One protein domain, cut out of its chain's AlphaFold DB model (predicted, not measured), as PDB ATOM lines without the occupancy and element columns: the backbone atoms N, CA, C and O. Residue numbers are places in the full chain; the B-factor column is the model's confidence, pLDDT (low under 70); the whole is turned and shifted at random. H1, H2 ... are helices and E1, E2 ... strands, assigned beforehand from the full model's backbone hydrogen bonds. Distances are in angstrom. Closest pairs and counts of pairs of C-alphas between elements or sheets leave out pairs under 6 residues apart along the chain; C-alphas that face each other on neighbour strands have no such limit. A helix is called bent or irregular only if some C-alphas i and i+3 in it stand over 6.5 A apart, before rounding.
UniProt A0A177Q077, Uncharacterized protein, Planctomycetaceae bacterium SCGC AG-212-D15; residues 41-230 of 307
ATOM      1  N   PHE A  41     169.997 205.254 156.508       98.31
ATOM      2  CA  PHE A  41     168.672 205.200 155.897       98.31
ATOM      3  C   PHE A  41     167.694 204.511 156.838       98.31
ATOM      4  O   PHE A  41     167.978 203.441 157.375       98.31
ATOM      5  N   VAL A  42     166.539 205.133 157.024       98.56
ATOM      6  CA  VAL A  42     165.488 204.664 157.924       98.56
ATOM      7  C   VAL A  42     164.216 204.517 157.107       98.56
ATOM      8  O   VAL A  42     163.820 205.434 156.391       98.56
ATOM      9  N   THR A  43     163.559 203.370 157.204       97.75
ATOM     10  CA  THR A  43     162.277 203.153 156.531       97.75
ATOM     11  C   THR A  43     161.391 202.216 157.341       97.75
ATOM     12  O   THR A  43     161.832 201.578 158.298       97.75
ATOM     13  N   MET A  44     160.117 202.150 156.972       95.44
ATOM     14  CA  MET A  44     159.157 201.230 157.566       95.44
ATOM     15  C   MET A  44     158.285 200.588 156.493       95.44
ATOM     16  O   MET A  44     157.945 201.223 155.497       95.44
ATOM     17  N   THR A  45     157.891 199.334 156.700       94.25
ATOM     18  CA  THR A  45     157.020 198.611 155.769       94.25
ATOM     19  C   THR A  45     156.141 197.589 156.485       94.25
ATOM     20  O   THR A  45     156.363 197.224 157.637       94.25
ATOM     21  N   SER A  46     155.147 197.084 155.764       92.44
ATOM     22  CA  SER A  46     154.423 195.853 156.081       92.44
ATOM     23  C   SER A  46     154.628 194.830 154.963       92.44
ATOM     24  O   SER A  46     155.176 195.166 153.907       92.44
ATOM     25  N   ALA A  47     154.139 193.604 155.149       91.62
ATOM     26  CA  ALA A  47     154.155 192.580 154.101       91.62
ATOM     27  C   ALA A  47     153.502 193.065 152.787       91.62
ATOM     28  O   ALA A  47     154.046 192.859 151.706       91.62
ATOM     29  N   ALA A  48     152.389 193.809 152.869       90.38
ATOM     30  CA  ALA A  48     151.682 194.336 151.695       90.38
ATOM     31  C   ALA A  48     152.468 195.420 150.925       90.38
ATOM     32  O   ALA A  48     152.218 195.651 149.741       90.38
ATOM     33  N   TYR A  49     153.407 196.098 151.591       93.44
ATOM     34  CA  TYR A  49     154.267 197.128 150.995       93.44
ATOM     35  C   TYR A  49     155.677 196.623 150.675       93.44
ATOM     36  O   TYR A  49     156.474 197.366 150.106       93.44
ATOM     37  N   PHE A  50     155.985 195.356 150.962       95.62
ATOM     38  CA  PHE A  50     157.359 194.868 150.911       95.62
ATOM     39  C   PHE A  50     157.979 194.916 149.507       95.62
ATOM     40  O   PHE A  50     159.153 195.238 149.363       95.62
ATOM     41  N   SER A  51     157.191 194.700 148.446       96.88
ATOM     42  CA  SER A  51     157.688 194.851 147.069       96.88
ATOM     43  C   SER A  51     158.138 196.283 146.758       96.88
ATOM     44  O   SER A  51     159.052 196.474 145.961       96.88
ATOM     45  N   ARG A  52     157.533 197.292 147.399       97.81
ATOM     46  CA  ARG A  52     157.944 198.698 147.275       97.81
ATOM     47  C   ARG A  52     159.241 198.942 148.038       97.81
ATOM     48  O   ARG A  52     160.192 199.442 147.443       97.81
ATOM     49  N   PHE A  53     159.331 198.450 149.278       97.81
ATOM     50  CA  PHE A  53     160.587 198.461 150.034       97.81
ATOM     51  C   PHE A  53     161.729 197.808 149.244       97.81
ATOM     52  O   PHE A  53     162.822 198.356 149.194       97.81
ATOM     53  N   HIS A  54     161.487 196.682 148.569       97.81
ATOM     54  CA  HIS A  54     162.509 196.029 147.754       97.81
ATOM     55  C   HIS A  54     163.002 196.921 146.597       97.81
ATOM     56  O   HIS A  54     164.201 196.943 146.293       97.81
ATOM     57  N   VAL A  55     162.110 197.690 145.956       98.38
ATOM     58  CA  VAL A  55     162.498 198.686 144.940       98.38
ATOM     59  C   VAL A  55     163.320 199.812 145.569       98.38
ATOM     60  O   VAL A  55     164.403 200.113 145.058       98.38
ATOM     61  N   LEU A  56     162.870 200.367 146.700       98.69
ATOM     62  CA  LEU A  56     163.624 201.367 147.460       98.69
ATOM     63  C   LEU A  56     165.027 200.847 147.804       98.69
ATOM     64  O   LEU A  56     166.014 201.480 147.440       98.69
ATOM     65  N   TYR A  57     165.126 199.672 148.424       98.38
ATOM     66  CA  TYR A  57     166.373 199.013 148.810       98.38
ATOM     67  C   TYR A  57     167.325 198.839 147.621       98.38
ATOM     68  O   TYR A  57     168.478 199.264 147.681       98.38
ATOM     69  N   THR A  58     166.837 198.279 146.512       97.81
ATOM     70  CA  THR A  58     167.663 198.050 145.315       97.81
ATOM     71  C   THR A  58     168.178 199.371 144.741       97.81
ATOM     72  O   THR A  58     169.330 199.470 144.311       97.81
ATOM     73  N   SER A  59     167.334 200.405 144.745       98.06
ATOM     74  CA  SER A  59     167.700 201.739 144.272       98.06
ATOM     75  C   SER A  59     168.695 202.441 145.206       98.06
ATOM     76  O   SER A  59     169.660 203.031 144.725       98.06
ATOM     77  N   LEU A  60     168.543 202.293 146.527       97.44
ATOM     78  CA  LEU A  60     169.496 202.778 147.523       97.44
ATOM     79  C   LEU A  60     170.851 202.110 147.333       97.44
ATOM     80  O   LEU A  60     171.842 202.808 147.159       97.44
ATOM     81  N   ARG A  61     170.904 200.776 147.269       97.00
ATOM     82  CA  ARG A  61     172.164 200.027 147.140       97.00
ATOM     83  C   ARG A  61     172.925 200.296 145.852       97.00
ATOM     84  O   ARG A  61     174.145 200.153 145.831       97.00
ATOM     85  N   ARG A  62     172.240 200.744 144.798       96.38
ATOM     86  CA  ARG A  62     172.891 201.209 143.567       96.38
ATOM     87  C   ARG A  62     173.774 202.442 143.792       96.38
ATOM     88  O   ARG A  62     174.775 202.581 143.094       96.38
ATOM     89  N   TRP A  63     173.403 203.327 144.716       94.56
ATOM     90  CA  TRP A  63     174.074 204.616 144.942       94.56
ATOM     91  C   TRP A  63     174.788 204.711 146.295       94.56
ATOM     92  O   TRP A  63     175.749 205.461 146.421       94.56
ATOM     93  N   HIS A  64     174.337 203.925 147.267       94.56
ATOM     94  CA  HIS A  64     174.746 203.912 148.668       94.56
ATOM     95  C   HIS A  64     175.023 202.468 149.092       94.56
ATOM     96  O   HIS A  64     174.191 201.771 149.688       94.56
ATOM     97  N   ALA A  65     176.187 201.977 148.669       93.31
ATOM     98  CA  ALA A  65     176.558 200.569 148.777       93.31
ATOM     99  C   ALA A  65     176.878 200.123 150.213       93.31
ATOM    100  O   ALA A  65     176.846 198.928 150.491       93.31
ATOM    101  N   THR A  66     177.224 201.054 151.106       93.44
ATOM    102  CA  THR A  66     177.795 200.736 152.430       93.44
ATOM    103  C   THR A  66     177.020 201.332 153.596       93.44
ATOM    104  O   THR A  66     177.216 200.939 154.742       93.44
ATOM    105  N   GLU A  67     176.159 202.298 153.315       95.06
ATOM    106  CA  GLU A  67     175.386 203.052 154.284       95.06
ATOM    107  C   GLU A  67     174.374 202.131 154.982       95.06
ATOM    108  O   GLU A  67     173.758 201.254 154.362       95.06
ATOM    109  N   ARG A  68     174.206 202.310 156.294       97.19
ATOM    110  CA  ARG A  68     173.344 201.447 157.107       97.19
ATOM    111  C   ARG A  68     171.875 201.670 156.744       97.19
ATOM    112  O   ARG A  68     171.455 202.811 156.567       97.19
ATOM    113  N   ILE A  69     171.102 200.586 156.672       98.38
ATOM    114  CA  ILE A  69     169.650 200.627 156.467       98.38
ATOM    115  C   ILE A  69     168.987 200.002 157.690       98.38
ATOM    116  O   ILE A  69     169.214 198.830 157.984       98.38
ATOM    117  N   LEU A  70     168.172 200.798 158.376       98.56
ATOM    118  CA  LEU A  70     167.323 200.368 159.478       98.56
ATOM    119  C   LEU A  70     165.876 200.249 158.968       98.56
ATOM    120  O   LEU A  70     165.290 201.225 158.487       98.56
ATOM    121  N   LEU A  71     165.306 199.048 159.055       98.00
ATOM    122  CA  LEU A  71     163.971 198.713 158.568       98.00
ATOM    123  C   LEU A  71     163.040 198.359 159.728       98.00
ATOM    124  O   LEU A  71     163.229 197.355 160.413       98.00
ATOM    125  N   TRP A  72     161.967 199.130 159.880       97.00
ATOM    126  CA  TRP A  72     160.887 198.814 160.808       97.00
ATOM    127  C   TRP A  72     159.765 198.036 160.121       97.00
ATOM    128  O   TRP A  72     159.243 198.457 159.089       97.00
ATOM    129  N   THR A  73     159.369 196.899 160.687       94.56
ATOM    130  CA  THR A  73     158.403 195.989 160.055       94.56
ATOM    131  C   THR A  73     157.127 195.857 160.872       94.56
ATOM    132  O   THR A  73     157.178 195.534 162.059       94.56
ATOM    133  N   TYR A  74     155.978 196.055 160.229       91.12
ATOM    134  CA  TYR A  74     154.672 195.766 160.812       91.12
ATOM    135  C   TYR A  74     154.140 194.404 160.368       91.12
ATOM    136  O   TYR A  74     154.023 194.133 159.168       91.12
ATOM    137  N   GLY A  75     153.736 193.598 161.351       87.62
ATOM    138  CA  GLY A  75     153.293 192.226 161.138       87.62
ATOM    139  C   GLY A  75     154.451 191.275 160.839       87.62
ATOM    140  O   GLY A  75     155.622 191.648 160.887       87.62
ATOM    141  N   GLU A  76     154.108 190.024 160.545       87.62
ATOM    142  CA  GLU A  76     155.092 189.008 160.186       87.62
ATOM    143  C   GLU A  76     155.581 189.226 158.751       87.62
ATOM    144  O   GLU A  76     154.790 189.299 157.807       87.62
ATOM    145  N   ILE A  77     156.900 189.331 158.595       91.44
ATOM    146  CA  ILE A  77     157.575 189.391 157.299       91.44
ATOM    147  C   ILE A  77     158.513 188.186 157.218       91.44
ATOM    148  O   ILE A  77     159.320 188.000 158.132       91.44
ATOM    149  N   PRO A  78     158.434 187.358 156.160       92.31
ATOM    150  CA  PRO A  78     159.339 186.229 156.000       92.31
ATOM    151  C   PRO A  78     160.800 186.681 156.042       92.31
ATOM    152  O   PRO A  78     161.198 187.575 155.301       92.31
ATOM    153  N   HIS A  79     161.627 186.041 156.870       90.88
ATOM    154  CA  HIS A  79     163.051 186.382 156.953       90.88
ATOM    155  C   HIS A  79     163.773 186.259 155.602       90.88
ATOM    156  O   HIS A  79     164.696 187.019 155.342       90.88
ATOM    157  N   SER A  80     163.327 185.350 154.726       93.19
ATOM    158  CA  SER A  80     163.862 185.182 153.369       93.19
ATOM    159  C   SER A  80     163.646 186.396 152.463       93.19
ATOM    160  O   SER A  80     164.356 186.546 151.475       93.19
ATOM    161  N   TRP A  81     162.682 187.261 152.782       95.00
ATOM    162  CA  TRP A  81     162.406 188.477 152.019       95.00
ATOM    163  C   TRP A  81     163.391 189.600 152.342       95.00
ATOM    164  O   TRP A  81     163.579 190.517 151.546       95.00
ATOM    165  N   ILE A  82     163.999 189.557 153.525       95.38
ATOM    166  CA  ILE A  82     164.795 190.649 154.070       95.38
ATOM    167  C   ILE A  82     166.244 190.498 153.588       95.38
ATOM    168  O   ILE A  82     166.864 189.467 153.857       95.38
ATOM    169  N   PRO A  83     166.817 191.509 152.905       96.19
ATOM    170  CA  PRO A  83     168.226 191.485 152.534       96.19
ATOM    171  C   PRO A  83     169.131 191.350 153.765       96.19
ATOM    172  O   PRO A  83     168.883 191.957 154.805       96.19
ATOM    173  N   SER A  84     170.198 190.560 153.651       95.62
ATOM    174  CA  SER A  84     171.033 190.170 154.799       95.62
ATOM    175  C   SER A  84     171.818 191.320 155.442       95.62
ATOM    176  O   SER A  84     172.352 191.168 156.535       95.62
ATOM    177  N   ASP A  85     171.950 192.442 154.743       97.12
ATOM    178  CA  ASP A  85     172.655 193.652 155.163       97.12
ATOM    179  C   ASP A  85     171.709 194.748 155.700       97.12
ATOM    180  O   ASP A  85     172.138 195.881 155.924       97.12
ATOM    181  N   VAL A  86     170.425 194.426 155.892       97.69
ATOM    182  CA  VAL A  86     169.413 195.320 156.469       97.69
ATOM    183  C   VAL A  86     169.177 194.955 157.935       97.69
ATOM    184  O   VAL A  86     168.859 193.812 158.263       97.69
ATOM    185  N   GLU A  87     169.297 195.938 158.826       97.38
ATOM    186  CA  GLU A  87     168.974 195.777 160.246       97.38
ATOM    187  C   GLU A  87     167.464 195.939 160.437       97.38
ATOM    188  O   GLU A  87     166.873 196.898 159.937       97.38
ATOM    189  N   THR A  88     166.823 194.997 161.128       96.94
ATOM    190  CA  THR A  88     165.359 194.960 161.239       96.94
ATOM    191  C   THR A  88     164.876 195.114 162.666       96.94
ATOM    192  O   THR A  88     165.448 194.552 163.602       96.94
ATOM    193  N   HIS A  89     163.780 195.854 162.822       96.12
ATOM    194  CA  HIS A  89     163.147 196.111 164.108       96.12
ATOM    195  C   HIS A  89     161.626 195.950 163.990       96.12
ATOM    196  O   HIS A  89     161.023 196.433 163.028       96.12
ATOM    197  N   PRO A  90     160.962 195.293 164.949       93.38
ATOM    198  CA  PRO A  90     159.513 195.162 164.916       93.38
ATOM    199  C   PRO A  90     158.839 196.494 165.263       93.38
ATOM    200  O   PRO A  90     159.263 197.201 166.178       93.38
ATOM    201  N   LEU A  91     157.746 196.813 164.569       88.94
ATOM    202  CA  LEU A  91     156.794 197.826 165.020       88.94
ATOM    203  C   LEU A  91     155.786 197.198 165.986       88.94
ATOM    204  O   LEU A  91     155.360 196.059 165.764       88.94
ATOM    205  N   PRO A  92     155.366 197.918 167.038       76.81
ATOM    206  CA  PRO A  92     154.298 197.442 167.903       76.81
ATOM    207  C   PRO A  92     153.003 197.239 167.099       76.81
ATOM    208  O   PRO A  92     152.657 198.037 166.227       76.81
ATOM    209  N   VAL A  93     152.279 196.158 167.401       63.38
ATOM    210  CA  VAL A  93     150.941 195.915 166.843       63.38
ATOM    211  C   VAL A  93     150.003 196.988 167.391       63.38
ATOM    212  O   VAL A  93     149.861 197.110 168.609       63.38
ATOM    213  N   TYR A  94     149.377 197.771 166.512       63.91
ATOM    214  CA  TYR A  94     148.510 198.878 166.912       63.91
ATOM    215  C   TYR A  94     147.277 198.987 166.002       63.91
ATOM    216  O   TYR A  94     147.351 198.688 164.812       63.91
ATOM    217  N   ASP A  95     146.143 199.430 166.555       58.47
ATOM    218  CA  ASP A  95     144.819 199.502 165.900       58.47
ATOM    219  C   ASP A  95     144.613 200.725 164.978       58.47
ATOM    220  O   ASP A  95     143.484 201.074 164.629       58.47
ATOM    221  N   GLY A  96     145.701 201.384 164.577       61.88
ATOM    222  CA  GLY A  96     145.686 202.692 163.924       61.88
ATOM    223  C   GLY A  96     146.618 202.792 162.719       61.88
ATOM    224  O   GLY A  96     147.084 201.799 162.165       61.88
ATOM    225  N   ALA A  97     146.894 204.024 162.291       71.69
ATOM    226  CA  ALA A  97     147.777 204.287 161.160       71.69
ATOM    227  C   ALA A  97     149.254 204.100 161.551       71.69
ATOM    228  O   ALA A  97     149.739 204.808 162.434       71.69
ATOM    229  N   LEU A  98     149.985 203.238 160.822       79.88
ATOM    230  CA  LEU A  98     151.457 203.076 160.906       79.88
ATOM    231  C   LEU A  98     152.203 204.407 160.913       79.88
ATOM    232  O   LEU A  98     153.259 204.562 161.516       79.88
ATOM    233  N   ALA A  99     151.590 205.382 160.260       82.12
ATOM    234  CA  ALA A  99     152.045 206.735 160.113       82.12
ATOM    235  C   ALA A  99     152.408 207.420 161.456       82.12
ATOM    236  O   ALA A  99     153.367 208.194 161.531       82.12
ATOM    237  N   ARG A 100     151.700 207.054 162.537       85.75
ATOM    238  CA  ARG A 100     151.934 207.493 163.924       85.75
ATOM    239  C   ARG A 100     153.291 207.064 164.488       85.75
ATOM    240  O   ARG A 100     153.813 207.746 165.364       85.75
ATOM    241  N   GLU A 101     153.854 205.957 164.017       90.12
ATOM    242  CA  GLU A 101     155.091 205.403 164.576       90.12
ATOM    243  C   GLU A 101     156.345 206.122 164.072       90.12
ATOM    244  O   GLU A 101     157.419 205.932 164.637       90.12
ATOM    245  N   ARG A 102     156.231 207.003 163.063       92.38
ATOM    246  CA  ARG A 102     157.361 207.789 162.532       92.38
ATOM    247  C   ARG A 102     158.203 208.466 163.623       92.38
ATOM    248  O   ARG A 102     159.399 208.196 163.673       92.38
ATOM    249  N   PRO A 103     157.654 209.278 164.545       93.88
ATOM    250  CA  PRO A 103     158.456 209.853 165.624       93.88
ATOM    251  C   PRO A 103     159.165 208.806 166.499       93.88
ATOM    252  O   PRO A 103     160.294 209.047 166.925       93.88
ATOM    253  N   ASN A 104     158.545 207.646 166.749       93.19
ATOM    254  CA  ASN A 104     159.148 206.576 167.553       93.19
ATOM    255  C   ASN A 104     160.357 205.966 166.849       93.19
ATOM    256  O   ASN A 104     161.438 205.931 167.432       93.19
ATOM    257  N   ILE A 105     160.207 205.575 165.581       95.88
ATOM    258  CA  ILE A 105     161.300 204.946 164.830       95.88
ATOM    259  C   ILE A 105     162.487 205.897 164.632       95.88
ATOM    260  O   ILE A 105     163.634 205.458 164.635       95.88
ATOM    261  N   LEU A 106     162.240 207.206 164.509       97.50
ATOM    262  CA  LEU A 106     163.296 208.209 164.358       97.50
ATOM    263  C   LEU A 106     164.058 208.399 165.675       97.50
ATOM    264  O   LEU A 106     165.286 208.447 165.671       97.50
ATOM    265  N   LEU A 107     163.348 208.430 166.810       96.62
ATOM    266  CA  LEU A 107     163.972 208.434 168.138       96.62
ATOM    267  C   LEU A 107     164.786 207.158 168.385       96.62
ATOM    268  O   LEU A 107     165.906 207.233 168.891       96.62
ATOM    269  N   ASP A 108     164.241 205.995 168.029       97.56
ATOM    270  CA  ASP A 108     164.913 204.706 168.196       97.56
ATOM    271  C   ASP A 108     166.136 204.574 167.289       97.56
ATOM    272  O   ASP A 108     167.174 204.096 167.741       97.56
ATOM    273  N   SER A 109     166.084 205.101 166.064       98.00
ATOM    274  CA  SER A 109     167.242 205.154 165.159       98.00
ATOM    275  C   SER A 109     168.445 205.857 165.799       98.00
ATOM    276  O   SER A 109     169.577 205.385 165.685       98.00
ATOM    277  N   PHE A 110     168.217 206.952 166.533       97.69
ATOM    278  CA  PHE A 110     169.281 207.631 167.279       97.69
ATOM    279  C   PHE A 110     169.795 206.809 168.468       97.69
ATOM    280  O   PHE A 110     170.992 206.824 168.752       97.69
ATOM    281  N   ARG A 111     168.928 206.044 169.145       96.88
ATOM    282  CA  ARG A 111     169.342 205.110 170.214       96.88
ATOM    283  C   ARG A 111     170.184 203.954 169.675       96.88
ATOM    284  O   ARG A 111     171.064 203.469 170.378       96.88
ATOM    285  N   LEU A 112     169.958 203.570 168.419       96.88
ATOM    286  CA  LEU A 112     170.753 202.598 167.659       96.88
ATOM    287  C   LEU A 112     172.039 203.212 167.065       96.88
ATOM    288  O   LEU A 112     172.700 202.621 166.206       96.88
ATOM    289  N   GLY A 113     172.412 204.418 167.500       95.62
ATOM    290  CA  GLY A 113     173.676 205.063 167.155       95.62
ATOM    291  C   GLY A 113     173.691 205.764 165.800       95.62
ATOM    292  O   GLY A 113     174.772 206.050 165.294       95.62
ATOM    293  N   ALA A 114     172.534 206.026 165.180       96.12
ATOM    294  CA  ALA A 114     172.506 206.955 164.052       96.12
ATOM    295  C   ALA A 114     172.895 208.363 164.537       96.12
ATOM    296  O   ALA A 114     172.457 208.802 165.599       96.12
ATOM    297  N   ASP A 115     173.704 209.075 163.754       95.38
ATOM    298  CA  ASP A 115     174.006 210.496 163.986       95.38
ATOM    299  C   ASP A 115     173.266 211.380 162.977       95.38
ATOM    300  O   ASP A 115     172.608 212.351 163.338       95.38
ATOM    301  N   ARG A 116     173.298 210.973 161.707       97.00
ATOM    302  CA  ARG A 116     172.558 211.581 160.603       97.00
ATOM    303  C   ARG A 116     171.685 210.525 159.960       97.00
ATOM    304  O   ARG A 116     172.159 209.419 159.684       97.00
ATOM    305  N   LEU A 117     170.418 210.843 159.728       97.00
ATOM    306  CA  LEU A 117     169.493 209.913 159.098       97.00
ATOM    307  C   LEU A 117     168.674 210.558 157.989       97.00
ATOM    308  O   LEU A 117     168.372 211.751 158.028       97.00
ATOM    309  N   ALA A 118     168.301 209.723 157.026       98.12
ATOM    310  CA  ALA A 118     167.307 210.017 156.009       98.12
ATOM    311  C   ALA A 118     166.160 209.016 156.156       98.12
ATOM    312  O   ALA A 118     166.325 207.823 155.888       98.12
ATOM    313  N   PHE A 119     165.003 209.505 156.596       98.44
ATOM    314  CA  PHE A 119     163.769 208.741 156.537       98.44
ATOM    315  C   PHE A 119     163.226 208.765 155.115       98.44
ATOM    316  O   PHE A 119     163.061 209.848 154.552       98.44
ATOM    317  N   LEU A 120     162.950 207.584 154.565       98.31
ATOM    318  CA  LEU A 120     162.369 207.406 153.239       98.31
ATOM    319  C   LEU A 120     161.141 206.500 153.339       98.31
ATOM    320  O   LEU A 120     161.225 205.386 153.866       98.31
ATOM    321  N   GLY A 121     160.011 206.953 152.797       97.06
ATOM    322  CA  GLY A 121     158.833 206.113 152.600       97.06
ATOM    323  C   GLY A 121     159.176 204.891 151.746       97.06
ATOM    324  O   GLY A 121     159.945 204.988 150.788       97.06
ATOM    325  N   ALA A 122     158.619 203.725 152.083       96.62
ATOM    326  CA  ALA A 122     158.908 202.478 151.366       96.62
ATOM    327  C   ALA A 122     158.491 202.512 149.884       96.62
ATOM    328  O   ALA A 122     158.920 201.667 149.110       96.62
ATOM    329  N   ASP A 123     157.653 203.467 149.484       97.19
ATOM    330  CA  ASP A 123     157.193 203.722 148.121       97.19
ATOM    331  C   ASP A 123     157.984 204.831 147.405       97.19
ATOM    332  O   ASP A 123     157.482 205.456 146.469       97.19
ATOM    333  N   MET A 124     159.231 205.062 147.815       98.19
ATOM    334  CA  MET A 124     160.177 205.935 147.122       98.19
ATOM    335  C   MET A 124     161.204 205.150 146.296       98.19
ATOM    336  O   MET A 124     161.485 203.981 146.555       98.19
ATOM    337  N   GLU A 125     161.806 205.807 145.304       98.38
ATOM    338  CA  GLU A 125     162.898 205.251 144.494       98.38
ATOM    339  C   GLU A 125     164.003 206.288 144.272       98.38
ATOM    340  O   GLU A 125     163.736 207.449 143.945       98.38
ATOM    341  N   VAL A 126     165.252 205.842 144.440       98.19
ATOM    342  CA  VAL A 126     166.465 206.657 144.330       98.19
ATOM    343  C   VAL A 126     167.092 206.515 142.940       98.19
ATOM    344  O   VAL A 126     167.500 205.435 142.509       98.19
ATOM    345  N   PHE A 127     167.228 207.634 142.238       97.62
ATOM    346  CA  PHE A 127     167.729 207.703 140.862       97.62
ATOM    347  C   PHE A 127     169.161 208.249 140.759       97.62
ATOM    348  O   PHE A 127     169.811 208.042 139.731       97.62
ATOM    349  N   ALA A 128     169.674 208.875 141.821       95.31
ATOM    350  CA  ALA A 128     171.035 209.400 141.925       95.31
ATOM    351  C   ALA A 128     171.494 209.475 143.405       95.31
ATOM    352  O   ALA A 128     170.667 209.294 144.301       95.31
ATOM    353  N   PRO A 129     172.785 209.735 143.698       93.25
ATOM    354  CA  PRO A 129     173.276 209.865 145.073       93.25
ATOM    355  C   PRO A 129     172.570 210.974 145.871       93.25
ATOM    356  O   PRO A 129     172.319 212.055 145.350       93.25
ATOM    357  N   LEU A 130     172.333 210.730 147.163       93.31
ATOM    358  CA  LEU A 130     171.711 211.673 148.114       93.31
ATOM    359  C   LEU A 130     172.760 212.544 148.837       93.31
ATOM    360  O   LEU A 130     172.604 212.883 150.005       93.31
ATOM    361  N   GLU A 131     173.852 212.902 148.160       88.38
ATOM    362  CA  GLU A 131     174.944 213.677 148.774       88.38
ATOM    363  C   GLU A 131     174.490 215.072 149.232       88.38
ATOM    364  O   GLU A 131     174.941 215.567 150.262       88.38
ATOM    365  N   GLU A 132     173.594 215.716 148.477       90.75
ATOM    366  CA  GLU A 132     173.056 217.036 148.834       90.75
ATOM    367  C   GLU A 132     172.252 216.984 150.132       90.75
ATOM    368  O   GLU A 132     172.393 217.868 150.976       90.75
ATOM    369  N   ALA A 133     171.458 215.924 150.311       91.69
ATOM    370  CA  ALA A 133     170.680 215.699 151.521       91.69
ATOM    371  C   ALA A 133     171.589 215.641 152.757       91.69
ATOM    372  O   ALA A 133     171.335 216.300 153.763       91.69
ATOM    373  N   ASP A 134     172.693 214.910 152.659       89.81
ATOM    374  CA  ASP A 134     173.620 214.751 153.773       89.81
ATOM    375  C   ASP A 134     174.353 216.052 154.137       89.81
ATOM    376  O   ASP A 134     174.495 216.405 155.308       89.81
ATOM    377  N   ARG A 135     174.748 216.835 153.127       90.69
ATOM    378  CA  ARG A 135     175.403 218.138 153.340       90.69
ATOM    379  C   ARG A 135     174.474 219.178 153.959       90.69
ATOM    380  O   ARG A 135     174.941 220.076 154.659       90.69
ATOM    381  N   LEU A 136     173.161 219.093 153.737       95.00
ATOM    382  CA  LEU A 136     172.218 219.980 154.426       95.00
ATOM    383  C   LEU A 136     172.272 219.772 155.948       95.00
ATOM    384  O   LEU A 136     172.149 220.744 156.695       95.00
ATOM    385  N   LEU A 137     172.562 218.551 156.405       95.44
ATOM    386  CA  LEU A 137     172.738 218.228 157.823       95.44
ATOM    387  C   LEU A 137     174.064 218.729 158.418       95.44
ATOM    388  O   LEU A 137     174.264 218.627 159.627       95.44
ATOM    389  N   ASP A 138     174.962 219.334 157.633       92.50
ATOM    390  CA  ASP A 138     176.076 220.109 158.198       92.50
ATOM    391  C   ASP A 138     175.580 221.425 158.809       92.50
ATOM    392  O   ASP A 138     176.134 221.913 159.797       92.50
ATOM    393  N   ARG A 139     174.511 221.993 158.243       94.19
ATOM    394  CA  ARG A 139     174.019 223.335 158.581       94.19
ATOM    395  C   ARG A 139     172.739 223.324 159.400       94.19
ATOM    396  O   ARG A 139     172.531 224.243 160.185       94.19
ATOM    397  N   TYR A 140     171.908 222.311 159.206       97.62
ATOM    398  CA  TYR A 140     170.571 222.232 159.778       97.62
ATOM    399  C   TYR A 140     170.418 220.965 160.613       97.62
ATOM    400  O   TYR A 140     171.039 219.939 160.337       97.62
ATOM    401  N   ASP A 141     169.581 221.045 161.639       97.94
ATOM    402  CA  ASP A 141     169.295 219.932 162.542       97.94
ATOM    403  C   ASP A 141     168.185 219.036 161.987       97.94
ATOM    404  O   ASP A 141     168.216 217.816 162.156       97.94
ATOM    405  N   ALA A 142     167.235 219.637 161.270       98.25
ATOM    406  CA  ALA A 142     166.180 218.937 160.561       98.25
ATOM    407  C   ALA A 142     165.904 219.593 159.208       98.25
ATOM    408  O   ALA A 142     165.907 220.818 159.075       98.25
ATOM    409  N   VAL A 143     165.623 218.774 158.200       98.19
ATOM    410  CA  VAL A 143     165.266 219.236 156.860       98.19
ATOM    411  C   VAL A 143     164.063 218.456 156.366       98.19
ATOM    412  O   VAL A 143     164.000 217.231 156.489       98.19
ATOM    413  N   SER A 144     163.127 219.165 155.748       96.56
ATOM    414  CA  SER A 144     162.048 218.547 154.988       96.56
ATOM    415  C   SER A 144     161.825 219.271 153.675       96.56
ATOM    416  O   SER A 144     162.216 220.425 153.481       96.56
ATOM    417  N   VAL A 145     161.170 218.568 152.767       95.88
ATOM    418  CA  VAL A 145     160.800 219.048 151.449       95.88
ATOM    419  C   VAL A 145     159.298 219.352 151.426       95.88
ATOM    420  O   VAL A 145     158.484 218.539 151.875       95.88
ATOM    421  N   PRO A 146     158.881 220.509 150.900       94.38
ATOM    422  CA  PRO A 146     157.470 220.786 150.713       94.38
ATOM    423  C   PRO A 146     156.912 219.985 149.528       94.38
ATOM    424  O   PRO A 146     157.605 219.753 148.532       94.38
ATOM    425  N   CYS A 147     155.643 219.586 149.606       92.00
ATOM    426  CA  CYS A 147     154.917 218.954 148.505       92.00
ATOM    427  C   CYS A 147     154.803 219.917 147.317       92.00
ATOM    428  O   CYS A 147     154.969 219.530 146.166       92.00
ATOM    429  N   VAL A 148     154.571 221.202 147.580       88.12
ATOM    430  CA  VAL A 148     154.320 222.202 146.542       88.12
ATOM    431  C   VAL A 148     155.253 223.395 146.749       88.12
ATOM    432  O   VAL A 148     155.310 223.968 147.833       88.12
ATOM    433  N   ILE A 149     156.003 223.769 145.707       88.88
ATOM    434  CA  ILE A 149     156.979 224.885 145.730       88.88
ATOM    435  C   ILE A 149     156.614 226.047 144.806       88.88
ATOM    436  O   ILE A 149     157.331 227.052 144.781       88.88
ATOM    437  N   ARG A 150     155.522 225.896 144.056       87.88
ATOM    438  CA  ARG A 150     154.954 226.845 143.093       87.88
ATOM    439  C   ARG A 150     153.425 226.719 143.125       87.88
ATOM    440  O   ARG A 150     152.942 225.649 143.480       87.88
ATOM    441  N   PRO A 151     152.665 227.771 142.789       87.75
ATOM    442  CA  PRO A 151     151.203 227.716 142.798       87.75
ATOM    443  C   PRO A 151     150.635 226.567 141.954       87.75
ATOM    444  O   PRO A 151     151.104 226.326 140.843       87.75
ATOM    445  N   ILE A 152     149.609 225.892 142.479       88.44
ATOM    446  CA  ILE A 152     148.878 224.845 141.755       88.44
ATOM    447  C   ILE A 152     147.943 225.508 140.740       88.44
ATOM    448  O   ILE A 152     147.295 226.497 141.099       88.44
ATOM    449  N   PRO A 153     147.831 224.975 139.510       88.50
ATOM    450  CA  PRO A 153     146.896 225.482 138.515       88.50
ATOM    451  C   PRO A 153     145.449 225.484 139.022       88.50
ATOM    452  O   PRO A 153     144.986 224.503 139.606       88.50
ATOM    453  N   ASP A 154     144.726 226.571 138.755       89.38
ATOM    454  CA  ASP A 154     143.281 226.658 138.995       89.38
ATOM    455  C   ASP A 154     142.508 226.072 137.799       89.38
ATOM    456  O   ASP A 154     141.871 226.772 137.018       89.38
ATOM    457  N   ASP A 155     142.653 224.762 137.603       91.62
ATOM    458  CA  ASP A 155     142.124 224.004 136.460       91.62
ATOM    459  C   ASP A 155     140.875 223.172 136.803       91.62
ATOM    460  O   ASP A 155     140.387 222.391 135.986       91.62
ATOM    461  N   GLY A 156     140.352 223.318 138.023       92.44
ATOM    462  CA  GLY A 156     139.245 222.507 138.532       92.44
ATOM    463  C   GLY A 156     139.625 221.059 138.876       92.44
ATOM    464  O   GLY A 156     138.750 220.287 139.274       92.44
ATOM    465  N   CYS A 157     140.900 220.672 138.767       93.81
ATOM    466  CA  CYS A 157     141.368 219.336 139.131       93.81
ATOM    467  C   CYS A 157     141.766 219.237 140.615       93.81
ATOM    468  O   CYS A 157     142.097 220.217 141.288       93.81
ATOM    469  N   PHE A 158     141.775 218.008 141.132       91.50
ATOM    470  CA  PHE A 158     142.191 217.678 142.492       91.50
ATOM    471  C   PHE A 158     143.597 217.048 142.498       91.50
ATOM    472  O   PHE A 158     143.916 216.269 141.594       91.50
ATOM    473  N   PRO A 159     144.429 217.315 143.520       91.19
ATOM    474  CA  PRO A 159     144.237 218.310 144.581       91.19
ATOM    475  C   PRO A 159     144.388 219.750 144.068       91.19
ATOM    476  O   PRO A 159     145.139 220.012 143.124       91.19
ATOM    477  N   ASN A 160     143.655 220.668 144.700       90.50
ATOM    478  CA  ASN A 160     143.739 222.115 144.487       90.50
ATOM    479  C   ASN A 160     144.458 222.785 145.673       90.50
ATOM    480  O   ASN A 160     144.740 222.136 146.680       90.50
ATOM    481  N   THR A 161     144.721 224.091 145.596       88.75
ATOM    482  CA  THR A 161     145.414 224.841 146.662       88.75
ATOM    483  C   THR A 161     144.775 224.657 148.043       88.75
ATOM    484  O   THR A 161     145.482 224.465 149.030       88.75
ATOM    485  N   GLN A 162     143.441 224.640 148.129       88.81
ATOM    486  CA  GLN A 162     142.732 224.466 149.401       88.81
ATOM    487  C   GLN A 162     142.953 223.081 150.019       88.81
ATOM    488  O   GLN A 162     143.016 222.971 151.243       88.81
ATOM    489  N   ALA A 163     143.078 222.034 149.200       88.12
ATOM    490  CA  ALA A 163     143.384 220.693 149.682       88.12
ATOM    491  C   ALA A 163     144.731 220.681 150.421       88.12
ATOM    492  O   ALA A 163     144.803 220.189 151.543       88.12
ATOM    493  N   TYR A 164     145.763 221.317 149.861       85.62
ATOM    494  CA  TYR A 164     147.081 221.406 150.502       85.62
ATOM    495  C   TYR A 164     147.105 222.288 151.752       85.62
ATOM    496  O   TYR A 164     147.811 221.976 152.710       85.62
ATOM    497  N   CYS A 165     146.278 223.336 151.809       83.50
ATOM    498  CA  CYS A 165     146.076 224.088 153.049       83.50
ATOM    499  C   CYS A 165     145.503 223.222 154.186       83.50
ATOM    500  O   CYS A 165     145.743 223.538 155.346       83.50
ATOM    501  N   ARG A 166     144.749 222.159 153.869       83.12
ATOM    502  CA  ARG A 166     144.115 221.276 154.863       83.12
ATOM    503  C   ARG A 166     144.990 220.095 155.269       83.12
ATOM    504  O   ARG A 166     145.056 219.784 156.450       83.12
ATOM    505  N   ILE A 167     145.633 219.435 154.305       78.31
ATOM    506  CA  ILE A 167     146.368 218.182 154.555       78.31
ATOM    507  C   ILE A 167     147.811 218.401 155.030       78.31
ATOM    508  O   ILE A 167     148.445 217.472 155.522       78.31
ATOM    509  N   GLY A 168     148.328 219.623 154.886       79.38
ATOM    510  CA  GLY A 168     149.723 219.956 155.157       79.38
ATOM    511  C   GLY A 168     150.567 220.029 153.884       79.38
ATOM    512  O   GLY A 168     150.256 219.442 152.850       79.38
ATOM    513  N   ASN A 169     151.653 220.799 153.968       85.25
ATOM    514  CA  ASN A 169     152.488 221.150 152.816       85.25
ATOM    515  C   ASN A 169     153.877 220.517 152.838       85.25
ATOM    516  O   ASN A 169     154.630 220.735 151.897       85.25
ATOM    517  N   LEU A 170     154.238 219.782 153.888       92.62
ATOM    518  CA  LEU A 170     155.539 219.130 154.019       92.62
ATOM    519  C   LEU A 170     155.389 217.619 153.835       92.62
ATOM    520  O   LEU A 170     154.421 217.030 154.318       92.62
ATOM    521  N   ASN A 171     156.341 217.007 153.132       93.69
ATOM    522  CA  ASN A 171     156.368 215.564 152.935       93.69
ATOM    523  C   ASN A 171     156.979 214.883 154.171       93.69
ATOM    524  O   ASN A 171     158.149 215.098 154.487       93.69
ATOM    525  N   THR A 172     156.195 214.045 154.847       93.56
ATOM    526  CA  THR A 172     156.623 213.268 156.022       93.56
ATOM    527  C   THR A 172     157.301 211.949 155.658       93.56
ATOM    528  O   THR A 172     157.858 211.287 156.531       93.56
ATOM    529  N   ASP A 173     157.305 211.579 154.376       95.19
ATOM    530  CA  ASP A 173     158.005 210.401 153.867       95.19
ATOM    531  C   ASP A 173     159.424 210.719 153.382       95.19
ATOM    532  O   ASP A 173     160.144 209.805 153.000       95.19
ATOM    533  N   PHE A 174     159.849 211.991 153.413       97.50
ATOM    534  CA  PHE A 174     161.253 212.369 153.232       97.50
ATOM    535  C   PHE A 174     161.688 213.400 154.277       97.50
ATOM    536  O   PHE A 174     161.371 214.589 154.179       97.50
ATOM    537  N   ILE A 175     162.418 212.925 155.290       98.00
ATOM    538  CA  ILE A 175     162.883 213.734 156.424       98.00
ATOM    539  C   ILE A 175     164.370 213.468 156.637       98.00
ATOM    540  O   ILE A 175     164.788 212.315 156.738       98.00
ATOM    541  N   LEU A 176     165.163 214.531 156.745       98.44
ATOM    542  CA  LEU A 176     166.577 214.448 157.103       98.44
ATOM    543  C   LEU A 176     166.748 214.980 158.514       98.44
ATOM    544  O   LEU A 176     166.247 216.065 158.808       98.44
ATOM    545  N   LEU A 177     167.458 214.248 159.368       98.44
ATOM    546  CA  LEU A 177     167.676 214.650 160.756       98.44
ATOM    547  C   LEU A 177     169.127 214.437 161.181       98.44
ATOM    548  O   LEU A 177     169.731 213.410 160.870       98.44
ATOM    549  N   ARG A 178     169.633 215.378 161.977       97.75
ATOM    550  CA  ARG A 178     170.868 215.271 162.758       97.75
ATOM    551  C   ARG A 178     170.525 215.050 164.230       97.75
ATOM    552  O   ARG A 178     169.578 215.648 164.744       97.75
ATOM    553  N   ASN A 179     171.292 214.208 164.915       97.31
ATOM    554  CA  ASN A 179     171.079 213.841 166.312       97.31
ATOM    555  C   ASN A 179     171.486 214.975 167.267       97.31
ATOM    556  O   ASN A 179     172.527 214.933 167.919       97.31
ATOM    557  N   THR A 180     170.658 216.013 167.350       97.50
ATOM    558  CA  THR A 180     170.856 217.134 168.273       97.50
ATOM    559  C   THR A 180     169.825 217.122 169.392       97.50
ATOM    560  O   THR A 180     168.790 216.451 169.326       97.50
ATOM    561  N   ALA A 181     170.096 217.889 170.450       96.88
ATOM    562  CA  ALA A 181     169.149 218.063 171.546       96.88
ATOM    563  C   ALA A 181     167.809 218.652 171.066       96.88
ATOM    564  O   ALA A 181     166.757 218.260 171.577       96.88
ATOM    565  N   GLU A 182     167.851 219.546 170.074       97.06
ATOM    566  CA  GLU A 182     166.670 220.170 169.478       97.06
ATOM    567  C   GLU A 182     165.851 219.154 168.669       97.06
ATOM    568  O   GLU A 182     164.667 218.963 168.960       97.06
ATOM    569  N   THR A 183     166.492 218.397 167.769       98.12
ATOM    570  CA  THR A 183     165.852 217.296 167.026       98.12
ATOM    571  C   THR A 183     165.185 216.293 167.970       98.12
ATOM    572  O   THR A 183     164.031 215.900 167.801       98.12
ATOM    573  N   GLN A 184     165.892 215.889 169.023       97.38
ATOM    574  CA  GLN A 184     165.370 214.968 170.029       97.38
ATOM    575  C   GLN A 184     164.167 215.558 170.790       97.38
ATOM    576  O   GLN A 184     163.243 214.829 171.160       97.38
ATOM    577  N   CYS A 185     164.165 216.869 171.045       96.25
ATOM    578  CA  CYS A 185     163.056 217.569 171.688       96.25
ATOM    579  C   CYS A 185     161.809 217.580 170.797       96.25
ATOM    580  O   CYS A 185     160.749 217.126 171.243       96.25
ATOM    581  N   ILE A 186     161.941 218.013 169.536       96.62
ATOM    582  CA  ILE A 186     160.802 218.104 168.614       96.62
ATOM    583  C   ILE A 186     160.215 216.724 168.301       96.62
ATOM    584  O   ILE A 186     158.996 216.580 168.272       96.62
ATOM    585  N   LEU A 187     161.041 215.678 168.180       96.44
ATOM    586  CA  LEU A 187     160.552 214.310 167.983       96.44
ATOM    587  C   LEU A 187     159.756 213.786 169.187       96.44
ATOM    588  O   LEU A 187     158.733 213.127 169.002       96.44
ATOM    589  N   ARG A 188     160.179 214.088 170.425       95.00
ATOM    590  CA  ARG A 188     159.414 213.722 171.634       95.00
ATOM    591  C   ARG A 188     158.083 214.459 171.714       95.00
ATOM    592  O   ARG A 188     157.084 213.854 172.101       95.00
ATOM    593  N   TRP A 189     158.061 215.738 171.345       94.75
ATOM    594  CA  TRP A 189     156.813 216.489 171.225       94.75
ATOM    595  C   TRP A 189     155.913 215.889 170.139       94.75
ATOM    596  O   TRP A 189     154.740 215.631 170.402       94.75
ATOM    597  N   TRP A 190     156.464 215.593 168.957       93.31
ATOM    598  CA  TRP A 190     155.712 215.026 167.840       93.31
ATOM    599  C   TRP A 190     155.094 213.682 168.215       93.31
ATOM    600  O   TRP A 190     153.898 213.497 168.007       93.31
ATOM    601  N   LYS A 191     155.872 212.802 168.864       90.62
ATOM    602  CA  LYS A 191     155.394 211.553 169.474       90.62
ATOM    603  C   LYS A 191     154.171 211.800 170.357       90.62
ATOM    604  O   LYS A 191     153.130 211.195 170.134       90.62
ATOM    605  N   ALA A 192     154.278 212.702 171.334       89.44
ATOM    606  CA  ALA A 192     153.180 212.997 172.255       89.44
ATOM    607  C   ALA A 192     151.946 213.578 171.536       89.44
ATOM    608  O   ALA A 192     150.812 213.250 171.883       89.44
ATOM    609  N   ALA A 193     152.147 214.409 170.510       87.12
ATOM    610  CA  ALA A 193     151.060 215.017 169.749       87.12
ATOM    611  C   ALA A 193     150.243 213.972 168.967       87.12
ATOM    612  O   ALA A 193     149.006 213.986 169.008       87.12
ATOM    613  N   VAL A 194     150.921 213.025 168.305       86.38
ATOM    614  CA  VAL A 194     150.261 211.993 167.486       86.38
ATOM    615  C   VAL A 194     149.588 210.896 168.313       86.38
ATOM    616  O   VAL A 194     148.661 210.260 167.810       86.38
ATOM    617  N   GLU A 195     149.983 210.695 169.577       80.88
ATOM    618  CA  GLU A 195     149.451 209.630 170.443       80.88
ATOM    619  C   GLU A 195     147.931 209.699 170.677       80.88
ATOM    620  O   GLU A 195     147.305 208.656 170.864       80.88
ATOM    621  N   GLY A 196     147.322 210.889 170.612       69.06
ATOM    622  CA  GLY A 196     145.866 211.082 170.739       69.06
ATOM    623  C   GLY A 196     145.154 211.615 169.487       69.06
ATOM    624  O   GLY A 196     143.919 211.668 169.449       69.06
ATOM    625  N   HIS A 197     145.911 212.030 168.465       71.06
ATOM    626  CA  HIS A 197     145.393 212.887 167.390       71.06
ATOM    627  C   HIS A 197     145.854 212.508 165.976       71.06
ATOM    628  O   HIS A 197     145.629 213.275 165.043       71.06
ATOM    629  N   CYS A 198     146.466 211.336 165.781       77.19
ATOM    630  CA  CYS A 198     146.738 210.808 164.442       77.19
ATOM    631  C   CYS A 198     145.440 210.256 163.826       77.19
ATOM    632  O   CYS A 198     145.068 209.107 164.067       77.19
ATOM    633  N   ARG A 199     144.706 211.100 163.093       77.12
ATOM    634  CA  ARG A 199     143.395 210.779 162.500       77.12
ATOM    635  C   ARG A 199     143.425 211.023 160.997       77.12
ATOM    636  O   ARG A 199     144.180 211.866 160.549       77.12
ATOM    637  N   ASP A 200     142.610 210.317 160.225       80.94
ATOM    638  CA  ASP A 200     142.356 210.688 158.829       80.94
ATOM    639  C   ASP A 200     141.189 211.679 158.783       80.94
ATOM    640  O   ASP A 200     140.046 211.301 158.521       80.94
ATOM    641  N   ASP A 201     141.443 212.934 159.158       80.69
ATOM    642  CA  ASP A 201     140.412 213.973 159.190       80.69
ATOM    643  C   ASP A 201     140.877 215.284 158.524       80.69
ATOM    644  O   ASP A 201     141.162 216.289 159.189       80.69
ATOM    645  N   PRO A 202     140.906 215.319 157.176       79.19
ATOM    646  CA  PRO A 202     141.196 216.539 156.424       79.19
ATOM    647  C   PRO A 202     140.216 217.689 156.683       79.19
ATOM    648  O   PRO A 202     140.534 218.849 156.407       79.19
ATOM    649  N   ALA A 203     139.006 217.403 157.174       80.50
ATOM    650  CA  ALA A 203     138.016 218.438 157.437       80.50
ATOM    651  C   ALA A 203     138.401 219.278 158.662       80.50
ATOM    652  O   ALA A 203     138.244 220.502 158.609       80.50
ATOM    653  N   SER A 204     138.948 218.647 159.707       78.00
ATOM    654  CA  SER A 204     139.480 219.331 160.897       78.00
ATOM    655  C   SER A 204     140.943 219.772 160.770       78.00
ATOM    656  O   SER A 204     141.457 220.431 161.672       78.00
ATOM    657  N   GLY A 205     141.610 219.449 159.655       73.69
ATOM    658  CA  GLY A 205     143.032 219.739 159.443       73.69
ATOM    659  C   GLY A 205     143.965 218.785 160.192       73.69
ATOM    660  O   GLY A 205     145.163 219.041 160.278       73.69
ATOM    661  N   LEU A 206     143.431 217.685 160.731       78.38
ATOM    662  CA  LEU A 206     144.194 216.615 161.362       78.38
ATOM    663  C   LEU A 206     144.358 215.479 160.354       78.38
ATOM    664  O   LEU A 206     143.623 214.499 160.392       78.38
ATOM    665  N   CYS A 207     145.312 215.627 159.435       78.00
ATOM    666  CA  CYS A 207     145.732 214.560 158.526       78.00
ATOM    667  C   CYS A 207     146.935 213.823 159.107       78.00
ATOM    668  O   CYS A 207     148.083 214.230 158.923       78.00
ATOM    669  N   TYR A 208     146.652 212.743 159.823       81.62
ATOM    670  CA  TYR A 208     147.612 211.860 160.466       81.62
ATOM    671  C   TYR A 208     148.688 212.644 161.236       81.62
ATOM    672  O   TYR A 208     148.386 213.524 162.046       81.62
ATOM    673  N   GLU A 209     149.957 212.332 161.000       78.69
ATOM    674  CA  GLU A 209     151.111 213.027 161.553       78.69
ATOM    675  C   GLU A 209     151.491 214.304 160.782       78.69
ATOM    676  O   GLU A 209     152.212 215.137 161.340       78.69
ATOM    677  N   HIS A 210     151.007 214.480 159.543       81.69
ATOM    678  CA  HIS A 210     151.371 215.603 158.663       81.69
ATOM    679  C   HIS A 210     150.986 216.953 159.270       81.69
ATOM    680  O   HIS A 210     151.750 217.915 159.175       81.69
ATOM    681  N   ALA A 211     149.823 217.021 159.924       81.94
ATOM    682  CA  ALA A 211     149.331 218.240 160.562       81.94
ATOM    683  C   ALA A 211     150.321 218.784 161.607       81.94
ATOM    684  O   ALA A 211     150.649 219.969 161.621       81.94
ATOM    685  N   TRP A 212     150.851 217.892 162.445       88.06
ATOM    686  CA  TRP A 212     151.814 218.224 163.496       88.06
ATOM    687  C   TRP A 212     153.190 218.544 162.924       88.06
ATOM    688  O   TRP A 212     153.860 219.469 163.382       88.06
ATOM    689  N   PHE A 213     153.594 217.809 161.890       91.62
ATOM    690  CA  PHE A 213     154.851 218.038 161.194       91.62
ATOM    691  C   PHE A 213     154.911 219.429 160.540       91.62
ATOM    692  O   PHE A 213     155.945 220.093 160.566       91.62
ATOM    693  N   GLY A 214     153.775 219.936 160.046       90.69
ATOM    694  CA  GLY A 214     153.653 221.294 159.505       90.69
ATOM    695  C   GLY A 214     153.985 222.422 160.493       90.69
ATOM    696  O   GLY A 214     154.214 223.551 160.058       90.69
ATOM    697  N   LEU A 215     154.040 222.136 161.799       91.94
ATOM    698  CA  LEU A 215     154.396 223.110 162.834       91.94
ATOM    699  C   LEU A 215     155.906 223.212 163.084       91.94
ATOM    700  O   LEU A 215     156.346 224.195 163.671       91.94
ATOM    701  N   TRP A 216     156.708 222.246 162.625       94.94
ATOM    702  CA  TRP A 216     158.150 222.206 162.892       94.94
ATOM    703  C   TRP A 216     158.906 223.485 162.499       94.94
ATOM    704  O   TRP A 216     159.686 223.946 163.329       94.94
ATOM    705  N   PRO A 217     158.644 224.131 161.339       94.94
ATOM    706  CA  PRO A 217     159.311 225.387 160.980       94.94
ATOM    707  C   PRO A 217     159.115 226.527 161.989       94.94
ATOM    708  O   PRO A 217     159.847 227.508 161.948       94.94
ATOM    709  N   TYR A 218     158.097 226.432 162.847       94.31
ATOM    710  CA  TYR A 218     157.759 227.443 163.850       94.31
ATOM    711  C   TYR A 218     158.155 227.029 165.272       94.31
ATOM    712  O   TYR A 218     158.035 227.833 166.193       94.31
ATOM    713  N   LEU A 219     158.564 225.773 165.464       94.25
ATOM    714  CA  LEU A 219     158.873 225.183 166.770       94.25
ATOM    715  C   LEU A 219     160.357 224.827 166.928       94.25
ATOM    716  O   LEU A 219     160.748 224.365 167.997       94.25
ATOM    717  N   MET A 220     161.154 224.996 165.873       94.62
ATOM    718  CA  MET A 220     162.543 224.562 165.802       94.62
ATOM    719  C   MET A 220     163.381 225.589 165.032       94.62
ATOM    720  O   MET A 220     163.087 225.881 163.872       94.62
ATOM    721  N   ASP A 221     164.441 226.098 165.658       95.94
ATOM    722  CA  ASP A 221     165.365 227.067 165.062       95.94
ATOM    723  C   ASP A 221     166.247 226.396 163.996       95.94
ATOM    724  O   ASP A 221     166.514 226.968 162.938       95.94
ATOM    725  N   GLY A 222     166.670 225.150 164.239       96.06
ATOM    726  CA  GLY A 222     167.498 224.358 163.329       96.06
ATOM    727  C   GLY A 222     166.757 223.715 162.148       96.06
ATOM    728  O   GLY A 222     167.322 222.823 161.508       96.06
ATOM    729  N   PHE A 223     165.511 224.107 161.857       97.88
ATOM    730  CA  PHE A 223     164.701 223.512 160.790       97.88
ATOM    731  C   PHE A 223     164.884 224.212 159.436       97.88
ATOM    732  O   PHE A 223     164.824 225.437 159.328       97.88
ATOM    733  N   HIS A 224     165.021 223.432 158.361       97.75
ATOM    734  CA  HIS A 224     165.120 223.947 156.997       97.75
ATOM    735  C   HIS A 224     164.060 223.365 156.056       97.75
ATOM    736  O   HIS A 224     163.907 222.151 155.920       97.75
ATOM    737  N   ILE A 225     163.366 224.251 155.333       96.81
ATOM    738  CA  ILE A 225     162.492 223.875 154.215       96.81
ATOM    739  C   ILE A 225     163.324 223.854 152.932       96.81
ATOM    740  O   ILE A 225     163.635 224.902 152.356       96.81
ATOM    741  N   TRP A 226     163.635 222.656 152.449       96.31
ATOM    742  CA  TRP A 226     164.402 222.465 151.227       96.31
ATOM    743  C   TRP A 226     163.497 222.459 149.989       96.31
ATOM    744  O   TRP A 226     162.821 221.481 149.672       96.31
ATOM    745  N   ARG A 227     163.485 223.577 149.255       94.12
ATOM    746  CA  ARG A 227     162.748 223.716 147.988       94.12
ATOM    747  C   ARG A 227     163.575 223.130 146.842       94.12
ATOM    748  O   ARG A 227     164.426 223.812 146.286       94.12
ATOM    749  N   THR A 228     163.309 221.873 146.501       92.00
ATOM    750  CA  THR A 228     164.055 221.087 145.503       92.00
ATOM    751  C   THR A 228     163.175 220.652 144.332       92.00
ATOM    752  O   THR A 228     161.990 220.367 144.499       92.00
ATOM    753  N   MET A 229     163.765 220.590 143.136       92.00
ATOM    754  CA  MET A 229     163.104 220.133 141.904       92.00
ATOM    755  C   MET A 229     163.430 218.668 141.559       92.00
ATOM    756  O   MET A 229     162.940 218.153 140.554       92.00
ATOM    757  N   THR A 230     164.277 218.008 142.354       94.50
ATOM    758  CA  THR A 230     164.858 216.698 142.009       94.50
ATOM    759  C   THR A 230     164.740 215.653 143.121       94.50
ATOM    760  O   THR A 230     164.847 214.465 142.826       94.50
TER     761      THR A 230
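This is residues 41 to 230 of the 307 residues of an uncharacterized protein of Planctomycetaceae bacterium SCGC AG-212-D15 (UniProt A0A177Q077). The core is one strongly twisted sheet of seven strands with helices over both faces: H1 and H3 over one, H2 over the other, where H5 lies side by side with H2. E5 packs on H1, while H4 and the long link before it lie off the sheet towards one end, where residues 154 to 159 stick out. The printed part has 190 residues, with seven named helices and eight named strands in the order E1 H1 E2 E3 H2 E4 E5 H3 E6 H4 E7 H5 H6 H7 E8. The sheet is mixed, in the order E3 E2 E1 E4 E7 E6 E8, and the class is mixed, helices and strands. The whole is compact, with a radius of gyration of the C-alphas of 16.6 A and spans of 47 by 38 by 36 A.

E1, residues 41 to 46, begins at C-alpha 41 (168.672, 205.200, 155.897) and is 17.0 A long. H1, residues 47 to 63, is 25.0 A long, with a kink of 26 degrees near residue 54; it is irregular, C-alphas 48 and 51 being 7.6 A apart. E2, residues 69 to 74, is 16.3 A long, and E3 is residues 86 to 90. H2, residues 98 to 111, is 20.3 A long and irregular, with C-alphas 100 and 103 7.1 A apart. E4, residues 116 to 120, E5, residues 124 to 126, H3, residues 131 to 139, E6, residues 142 to 146, and H4, residues 161 to 167, follow. E7, residues 170 to 178, is 18.1 A long and bends by 91 degrees at residue 173. H5, residues 181 to 197, begins at C-alpha 181 (169.149, 218.063, 171.546) and is 24.7 A long; it is only just irregular, with C-alphas 193 and 196 6.6 A apart. H6 is residues 210 to 213, H7 residues 216 to 219, and E8, residues 223 to 225, ends at C-alpha 225 (162.492, 223.875, 154.215).

In the sheet, E3 and E2 are parallel, with N 71 and O 87 2.8 A apart, within hydrogen-bond range; so are E2 and E1, N 70 and O 41 at 2.8 A, and E1 and E4, N 42 and O 118 at 2.9 A. E4 and E7 are antiparallel, N 119 and O 175 at 2.8 A, as are E7 and E6, N 143 and O 176 at 2.8 A. E6 and E8 are parallel, N 224 and O 142 at 2.9 A. E1, H1, E2 form a strand-helix-strand unit, two parallel neighbour strands with a helix between along the chain; its crossover is right-handed. E3, H2, E4 form a split one, with E2 and E1 between its strands, also right-handed. The sheet and the helices on its two faces make three layers: H1 and H3 on one face of the sheet, the sheet itself, and H2 on the opposite face. H1 runs along the strands over E2 and E1 at a height of 9.0 A; H3 lies over E7 at 8.3 A, slantwise at 53 degrees on the local plane. H2 and H5 touch, Pro 103 and Lys 191 having the closest C-alphas at 5.2 A, at a shallow tilt of 26 degrees, opposite ways. H5 only grazes the sheet, with residues 182 to 186; H6 and H7 only graze it too. H5 touches H6 with residues 190 to 194 alone, the closest C-alphas being those of Trp 190 and Trp 212, 6.7 A. H4 is not on the sheet; it is close to H6 but not clearly touching, the closest C-alphas being those of Ile 167 and Ala 211, 6.7 A. E5 pairs with no named strand; its closest C-alpha to H1 is that of Glu 125, 4.9 A from that of Leu 56. Every O i to N i+4 pair is within hydrogen-bond range in H4, but 10 of 13 in H1, 7 of 10 in H2, 11 of 13 in H5 and 2 of 5 in H3, where 6 of 6 O i to N i+3 pairs are; H6 and H7 are too short for an i+4 pair.

The two C-alphas farthest apart are those of Ser 84 and Asp 154, 48.5 A. The printed part has no cut. The links E2 to E3, E6 to H4 and H5 to H6 are long. Mean pLDDT of the printed part is 91.6; residues 93 to 96 and residue 196 are under 70.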